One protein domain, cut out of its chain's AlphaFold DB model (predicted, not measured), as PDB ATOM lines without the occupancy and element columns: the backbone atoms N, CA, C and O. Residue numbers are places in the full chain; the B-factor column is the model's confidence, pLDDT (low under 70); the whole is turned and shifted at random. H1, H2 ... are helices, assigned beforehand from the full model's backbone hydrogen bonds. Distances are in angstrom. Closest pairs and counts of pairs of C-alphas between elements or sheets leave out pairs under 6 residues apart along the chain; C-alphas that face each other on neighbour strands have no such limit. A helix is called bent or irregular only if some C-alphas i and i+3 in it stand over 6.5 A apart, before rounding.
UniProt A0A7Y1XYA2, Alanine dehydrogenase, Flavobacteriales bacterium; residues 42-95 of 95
ATOM      1  N   PRO A  42      42.690 -29.907 -11.290       73.00
ATOM      2  CA  PRO A  42      42.461 -30.673 -10.066       73.00
ATOM      3  C   PRO A  42      41.976 -29.796  -8.909       73.00
ATOM      4  O   PRO A  42      41.202 -30.233  -8.059       73.00
ATOM      5  N   LYS A  43      42.394 -28.524  -8.892       78.62
ATOM      6  CA  LYS A  43      41.996 -27.549  -7.874       78.62
ATOM      7  C   LYS A  43      40.506 -27.229  -7.920       78.62
ATOM      8  O   LYS A  43      39.891 -27.126  -6.862       78.62
ATOM      9  N   ASP A  44      39.943 -27.018  -9.105       81.31
ATOM     10  CA  ASP A  44      38.538 -26.622  -9.207       81.31
ATOM     11  C   ASP A  44      37.621 -27.844  -9.158       81.31
ATOM     12  O   ASP A  44      36.639 -27.805  -8.422       81.31
ATOM     13  N   ALA A  45      38.030 -28.975  -9.745       83.19
ATOM     14  CA  ALA A  45      37.332 -30.249  -9.566       83.19
ATOM     15  C   ALA A  45      37.226 -30.650  -8.082       83.19
ATOM     16  O   ALA A  45      36.146 -31.002  -7.613       83.19
ATOM     17  N   SER A  46      38.310 -30.509  -7.306       88.81
ATOM     18  CA  SER A  46      38.287 -30.798  -5.863       88.81
ATOM     19  C   SER A  46      37.355 -29.865  -5.087       88.81
ATOM     20  O   SER A  46      36.664 -30.307  -4.169       88.81
ATOM     21  N   LYS A  47      37.318 -28.569  -5.427       90.50
ATOM     22  CA  LYS A  47      36.413 -27.612  -4.770       90.50
ATOM     23  C   LYS A  47      34.955 -27.913  -5.084       90.50
ATOM     24  O   LYS A  47      34.130 -27.844  -4.179       90.50
ATOM     25  N   ASP A  48      34.641 -28.211  -6.339       89.94
ATOM     26  CA  ASP A  48      33.265 -28.452  -6.761       89.94
ATOM     27  C   ASP A  48      32.753 -29.792  -6.228       89.94
ATOM     28  O   ASP A  48      31.644 -29.846  -5.698       89.94
ATOM     29  N   PHE A  49      33.596 -30.831  -6.222       91.19
ATOM     30  CA  PHE A  49      33.305 -32.080  -5.517       91.19
ATOM     31  C   PHE A  49      33.069 -31.840  -4.020       91.19
ATOM     32  O   PHE A  49      32.067 -32.288  -3.471       91.19
ATOM     33  N   GLY A  50      33.956 -31.085  -3.361       95.25
ATOM     34  CA  GLY A  50      33.826 -30.773  -1.937       95.25
ATOM     35  C   GLY A  50      32.533 -30.025  -1.609       95.25
ATOM     36  O   GLY A  50      31.856 -30.369  -0.643       95.25
ATOM     37  N   ARG A  51      32.149 -29.044  -2.434       96.56
ATOM     38  CA  ARG A  51      30.868 -28.333  -2.303       96.56
ATOM     39  C   ARG A  51      29.681 -29.270  -2.481       96.56
ATOM     40  O   ARG A  51      28.784 -29.252  -1.651       96.56
ATOM     41  N   ALA A  52      29.696 -30.123  -3.506       95.50
ATOM     42  CA  ALA A  52      28.632 -31.099  -3.716       95.50
ATOM     43  C   ALA A  52      28.502 -32.059  -2.524       95.50
ATOM     44  O   ALA A  52      27.393 -32.306  -2.064       95.50
ATOM     45  N   LEU A  53      29.618 -32.543  -1.972       96.50
ATOM     46  CA  LEU A  53      29.611 -33.398  -0.786       96.50
ATOM     47  C   LEU A  53      28.984 -32.676   0.418       96.50
ATOM     48  O   LEU A  53      28.083 -33.216   1.059       96.50
ATOM     49  N   ILE A  54      29.421 -31.443   0.696       97.12
ATOM     50  CA  ILE A  54      28.909 -30.625   1.806       97.12
ATOM     51  C   ILE A  54      27.418 -30.327   1.637       97.12
ATOM     52  O   ILE A  54      26.665 -30.464   2.594       97.12
ATOM     53  N   ASP A  55      26.987 -29.946   0.438       96.06
ATOM     54  CA  ASP A  55      25.626 -29.464   0.209       96.06
ATOM     55  C   ASP A  55      24.618 -30.601  -0.006       96.06
ATOM     56  O   ASP A  55      23.427 -30.415   0.241       96.06
ATOM     57  N   LYS A  56      25.065 -31.755  -0.525       95.12
ATOM     58  CA  LYS A  56      24.184 -32.839  -1.004       95.12
ATOM     59  C   LYS A  56      24.331 -34.160  -0.270       95.12
ATOM     60  O   LYS A  56      23.475 -35.013  -0.451       95.12
ATOM     61  N   VAL A  57      25.392 -34.365   0.508       95.94
ATOM     62  CA  VAL A  57      25.646 -35.657   1.169       95.94
ATOM     63  C   VAL A  57      25.721 -35.496   2.678       95.94
ATOM     64  O   VAL A  57      25.016 -36.198   3.396       95.94
ATOM     65  N   ILE A  58      26.520 -34.544   3.173       97.00
ATOM     66  CA  ILE A  58      26.718 -34.346   4.616       97.00
ATOM     67  C   ILE A  58      25.399 -34.180   5.393       97.00
ATOM     68  O   ILE A  58      25.286 -34.833   6.431       97.00
ATOM     69  N   PRO A  59      24.385 -33.411   4.937       96.81
ATOM     70  CA  PRO A  59      23.134 -33.250   5.679       96.81
ATOM     71  C   PRO A  59      22.400 -34.574   5.910       96.81
ATOM     72  O   PRO A  59      21.893 -34.803   7.004       96.81
ATOM     73  N   HIS A  60      22.406 -35.461   4.913       96.81
ATOM     74  CA  HIS A  60      21.784 -36.783   4.998       96.81
ATOM     75  C   HIS A  60      22.636 -37.778   5.792       96.81
ATOM     76  O   HIS A  60      22.100 -38.678   6.426       96.81
ATOM     77  N   LEU A  61      23.962 -37.600   5.785       95.38
ATOM     78  CA  LEU A  61      24.894 -38.466   6.504       95.38
ATOM     79  C   LEU A  61      24.851 -38.259   8.022       95.38
ATOM     80  O   LEU A  61      24.924 -39.227   8.772       95.38
ATOM     81  N   ILE A  62      24.784 -37.005   8.480       96.25
ATOM     82  CA  ILE A  62      24.797 -36.677   9.920       96.25
ATOM     83  C   ILE A  62      23.400 -36.417  10.489       96.25
ATOM     84  O   ILE A  62      23.221 -36.446  11.707       96.25
ATOM     85  N   GLY A  63      22.444 -36.082   9.624       94.12
ATOM     86  CA  GLY A  63      21.064 -35.775   9.973       94.12
ATOM     87  C   GLY A  63      20.126 -36.928   9.640       94.12
ATOM     88  O   GLY A  63      20.429 -38.093   9.885       94.12
ATOM     89  N   THR A  64      18.955 -36.588   9.107       95.94
ATOM     90  CA  THR A  64      17.970 -37.559   8.632       95.94
ATOM     91  C   THR A  64      18.149 -37.815   7.137       95.94
ATOM     92  O   THR A  64      18.255 -36.891   6.329       95.94
ATOM     93  N   ASP A  65      18.143 -39.088   6.750       96.25
ATOM     94  CA  ASP A  65      18.247 -39.503   5.348       96.25
ATOM     95  C   ASP A  65      16.862 -39.589   4.678       96.25
ATOM     96  O   ASP A  65      16.441 -40.635   4.187       96.25
ATOM     97  N   GLU A  66      16.100 -38.493   4.709       95.62
ATOM     98  CA  GLU A  66      14.714 -38.466   4.203       95.62
ATOM     99  C   GLU A  66      14.625 -38.809   2.709       95.62
ATOM    100  O   GLU A  66      13.736 -39.550   2.292       95.62
ATOM    101  N   ASP A  67      15.606 -38.355   1.926       95.06
ATOM    102  CA  ASP A  67      15.709 -38.611   0.485       95.06
ATOM    103  C   ASP A  67      16.409 -39.945   0.146       95.06
ATOM    104  O   ASP A  67      16.676 -40.238  -1.030       95.06
ATOM    105  N   GLN A  68      16.721 -40.755   1.167       95.56
ATOM    106  CA  GLN A  68      17.364 -42.066   1.035       95.56
ATOM    107  C   GLN A  68      18.656 -41.990   0.197       95.56
ATOM    108  O   GLN A  68      18.916 -42.832  -0.670       95.56
ATOM    109  N   VAL A  69      19.434 -40.920   0.368       96.06
ATOM    110  CA  VAL A  69      20.711 -40.694  -0.315       96.06
ATOM    111  C   VAL A  69      21.753 -41.660   0.224       96.06
ATOM    112  O   VAL A  69      22.439 -42.308  -0.563       96.06
ATOM    113  N   ILE A  70      21.847 -41.793   1.547       95.94
ATOM    114  CA  ILE A  70      22.806 -42.700   2.181       95.94
ATOM    115  C   ILE A  70      22.370 -44.141   1.964       95.94
ATOM    116  O   ILE A  70      23.170 -44.940   1.495       95.94
ATOM    117  N   ALA A  71      21.091 -44.451   2.188       94.94
ATOM    118  CA  ALA A  71      20.561 -45.798   1.994       94.94
ATOM    119  C   ALA A  71      20.830 -46.344   0.578       94.94
ATOM    120  O   ALA A  71      21.275 -47.478   0.431       94.94
ATOM    121  N   ARG A  72      20.633 -45.529  -0.470       95.31
ATOM    122  CA  ARG A  72      20.931 -45.929  -1.861       95.31
ATOM    123  C   ARG A  72      22.422 -45.950  -2.194       95.31
ATOM    124  O   ARG A  72      22.804 -46.603  -3.158       95.31
ATOM    125  N   ALA A  73      23.247 -45.227  -1.440       95.50
ATOM    126  CA  ALA A  73      24.700 -45.226  -1.596       95.50
ATOM    127  C   ALA A  73      25.394 -46.334  -0.779       95.50
ATOM    128  O   ALA A  73      26.598 -46.532  -0.927       95.50
ATOM    129  N   SER A  74      24.666 -47.042   0.089       96.19
ATOM    130  CA  SER A  74      25.186 -48.135   0.910       96.19
ATOM    131  C   SER A  74      24.945 -49.489   0.241       96.19
ATOM    132  O   SER A  74      23.833 -50.018   0.244       96.19
ATOM    133  N   GLU A  75      26.014 -50.068  -0.307       97.06
ATOM    134  CA  GLU A  75      25.989 -51.408  -0.909       97.06
ATOM    135  C   GLU A  75      25.710 -52.504   0.122       97.06
ATOM    136  O   GLU A  75      24.981 -53.456  -0.157       97.06
ATOM    137  N   THR A  76      26.232 -52.337   1.338       96.62
ATOM    138  CA  THR A  76      26.086 -53.294   2.433       96.62
ATOM    139  C   THR A  76      25.439 -52.676   3.668       96.62
ATOM    140  O   THR A  76      25.500 -51.472   3.930       96.62
ATOM    141  N   THR A  77      24.801 -53.540   4.443       95.31
ATOM    142  CA  THR A  77      24.405 -53.303   5.826       95.31
ATOM    143  C   THR A  77      25.640 -53.206   6.726       95.31
ATOM    144  O   THR A  77      26.752 -53.584   6.347       95.31
ATOM    145  N   LEU A  78      25.449 -52.741   7.961       93.56
ATOM    146  CA  LEU A  78      26.531 -52.681   8.951       93.56
ATOM    147  C   LEU A  78      27.055 -54.065   9.366       93.56
ATOM    148  O   LEU A  78      28.171 -54.153   9.873       93.56
ATOM    149  N   ASP A  79      26.282 -55.122   9.118       95.56
ATOM    150  CA  ASP A  79      26.675 -56.510   9.374       95.56
ATOM    151  C   ASP A  79      27.445 -57.131   8.191       95.56
ATOM    152  O   ASP A  79      27.917 -58.260   8.287       95.56
ATOM    153  N   GLY A  80      27.625 -56.384   7.095       93.75
ATOM    154  CA  GLY A  80      28.386 -56.808   5.915       93.75
ATOM    155  C   GLY A  80      27.551 -57.463   4.813       93.75
ATOM    156  O   GLY A  80      28.067 -57.670   3.720       93.75
ATOM    157  N   GLU A  81      26.269 -57.724   5.062       95.12
ATOM    158  CA  GLU A  81      25.343 -58.292   4.074       95.12
ATOM    159  C   GLU A  81      24.905 -57.243   3.049       95.12
ATOM    160  O   GLU A  81      24.775 -56.070   3.407       95.12
ATOM    161  N   LEU A  82      24.622 -57.639   1.805       96.94
ATOM    162  CA  LEU A  82      24.088 -56.725   0.788       96.94
ATOM    163  C   LEU A  82      22.773 -56.077   1.244       96.94
ATOM    164  O   LEU A  82      21.913 -56.718   1.852       96.94
ATOM    165  N   THR A  83      22.591 -54.796   0.922       96.94
ATOM    166  CA  THR A  83      21.284 -54.149   1.098       96.94
ATOM    167  C   THR A  83      20.307 -54.604   0.013       96.94
ATOM    168  O   THR A  83      20.702 -55.062  -1.059       96.94
ATOM    169  N   GLU A  84      19.003 -54.443   0.261       95.06
ATOM    170  CA  GLU A  84      17.947 -54.856  -0.679       95.06
ATOM    171  C   GLU A  84      18.138 -54.259  -2.082       95.06
ATOM    172  O   GLU A  84      17.912 -54.935  -3.085       95.06
ATOM    173  N   HIS A  85      18.619 -53.014  -2.167       95.00
ATOM    174  CA  HIS A  85      18.869 -52.349  -3.446       95.00
ATOM    175  C   HIS A  85      19.949 -53.049  -4.282       95.00
ATOM    176  O   HIS A  85      19.862 -53.063  -5.509       95.00
ATOM    177  N   PHE A  86      20.937 -53.651  -3.619       96.75
ATOM    178  CA  PHE A  86      22.080 -54.308  -4.243       96.75
ATOM    179  C   PHE A  86      21.986 -55.835  -4.229       96.75
ATOM    180  O   PHE A  86      22.910 -56.494  -4.693       96.75
ATOM    181  N   ALA A  87      20.859 -56.412  -3.799       95.62
ATOM    182  CA  ALA A  87      20.650 -57.863  -3.745       95.62
ATOM    183  C   ALA A  87      20.871 -58.579  -5.095       95.62
ATOM    184  O   ALA A  87      21.163 -59.769  -5.132       95.62
ATOM    185  N   TYR A  88      20.786 -57.863  -6.221       95.81
ATOM    186  CA  TYR A  88      21.103 -58.407  -7.547       95.81
ATOM    187  C   TYR A  88      22.592 -58.767  -7.736       95.81
ATOM    188  O   TYR A  88      22.934 -59.411  -8.725       95.81
ATOM    189  N   LEU A  89      23.476 -58.345  -6.826       96.25
ATOM    190  CA  LEU A  89      24.905 -58.672  -6.824       96.25
ATOM    191  C   LEU A  89      25.231 -59.966  -6.064       96.25
ATOM    192  O   LEU A  89      26.396 -60.358  -6.023       96.25
ATOM    193  N   GLU A  90      24.236 -60.644  -5.491       95.81
ATOM    194  CA  GLU A  90      24.433 -61.867  -4.705       95.81
ATOM    195  C   GLU A  90      25.156 -62.966  -5.502       95.81
ATOM    196  O   GLU A  90      26.100 -63.583  -5.009       95.81
ATOM    197  N   ASP A  91      24.792 -63.165  -6.772       94.88
ATOM    198  CA  ASP A  91      25.466 -64.137  -7.644       94.88
ATOM    199  C   ASP A  91      26.948 -63.773  -7.850       94.88
ATOM    200  O   ASP A  91      27.813 -64.644  -7.835       94.88
ATOM    201  N   TYR A  92      27.267 -62.479  -7.973       93.94
ATOM    202  CA  TYR A  92      28.650 -62.012  -8.130       93.94
ATOM    203  C   TYR A  92      29.495 -62.245  -6.868       93.94
ATOM    204  O   TYR A  92      30.682 -62.547  -6.977       93.94
ATOM    205  N   LEU A  93      28.902 -62.126  -5.674       90.19
ATOM    206  CA  LEU A  93      29.580 -62.437  -4.411       90.19
ATOM    207  C   LEU A  93      29.865 -63.935  -4.252       90.19
ATOM    208  O   LEU A  93      30.902 -64.302  -3.699       90.19
ATOM    209  N   ASN A  94      28.955 -64.785  -4.731       91.62
ATOM    210  CA  ASN A  94      29.040 -66.235  -4.567       91.62
ATOM    211  C   ASN A  94      29.963 -66.935  -5.587       91.62
ATOM    212  O   ASN A  94      30.410 -68.053  -5.313       91.62
ATOM    213  N   GLY A  95      30.310 -66.272  -6.698       83.31
ATOM    214  CA  GLY A  95      31.264 -66.756  -7.712       83.31
ATOM    215  C   GLY A  95      30.655 -67.708  -8.734       83.31
ATOM    216  O   GLY A  95      31.368 -68.664  -9.119       83.31
TER     217      GLY A  95
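This is residues 42 to 95 of the 95 residues of the protein "Alanine dehydrogenase" of Flavobacteriales bacterium (UniProt A0A7Y1XYA2). The printed part is an open arch of helices: H1, the longest, makes one leg, H4 makes the other, and the short H2 and H3 make the top between them, with no packed core. Residues 42 to 55 of H1 stick out free, and a looped link of residues 74 to 83 joins H3 to H4. The 54 residues have four named helices, in the order H1, H2, H3, H4, and no named strand; the class is all helix. The whole is only just loose, close to extended, with a radius of gyration of the C-alphas of 14.8 A and spans of 41 by 29 by 16 A.

Find C-alpha 42 at (42.461, -30.673, -10.066); from there H1, residues 42 to 56, runs 20.5 A to C-alpha 56 at (24.184, -32.839, -1.004). Next come H2, residues 58 to 62, and H3, residues 69 to 73. H4, residues 84 to 94, runs 16.4 A to C-alpha 94 at (29.040, -66.235, -4.567); it is irregular, with C-alphas 85 and 88 7.6 A apart.

Start at H1, which meets H2 only through their tight link, Val 57. H2 and H3 only just touch, only at the corner by their link, with 3 pairs of C-alphas within 8 A; the closest C-alphas are those of Leu 61 and Ile 70, 6.4 A apart. H3 and H4 are close but not clearly touching; their closest C-alphas, of Arg 72 and His 85, are 6.9 A apart. H1 is apart from H3 and H4, and H2 is apart from H4. In the backbones of H1, H2 and H3 every O i to N i+4 pair is within hydrogen-bond range; in H4 2 of 7 are, beside 6 of 8 O i to N i+3 pairs.

Look for the two C-alphas farthest apart at Asp 44 and Asn 94, 41.0 A. The printed part has no cut and ends at Gly 95, the chain's last residue. No link is long. The mean pLDDT of the printed part is 93.7, and no printed residue is under 70.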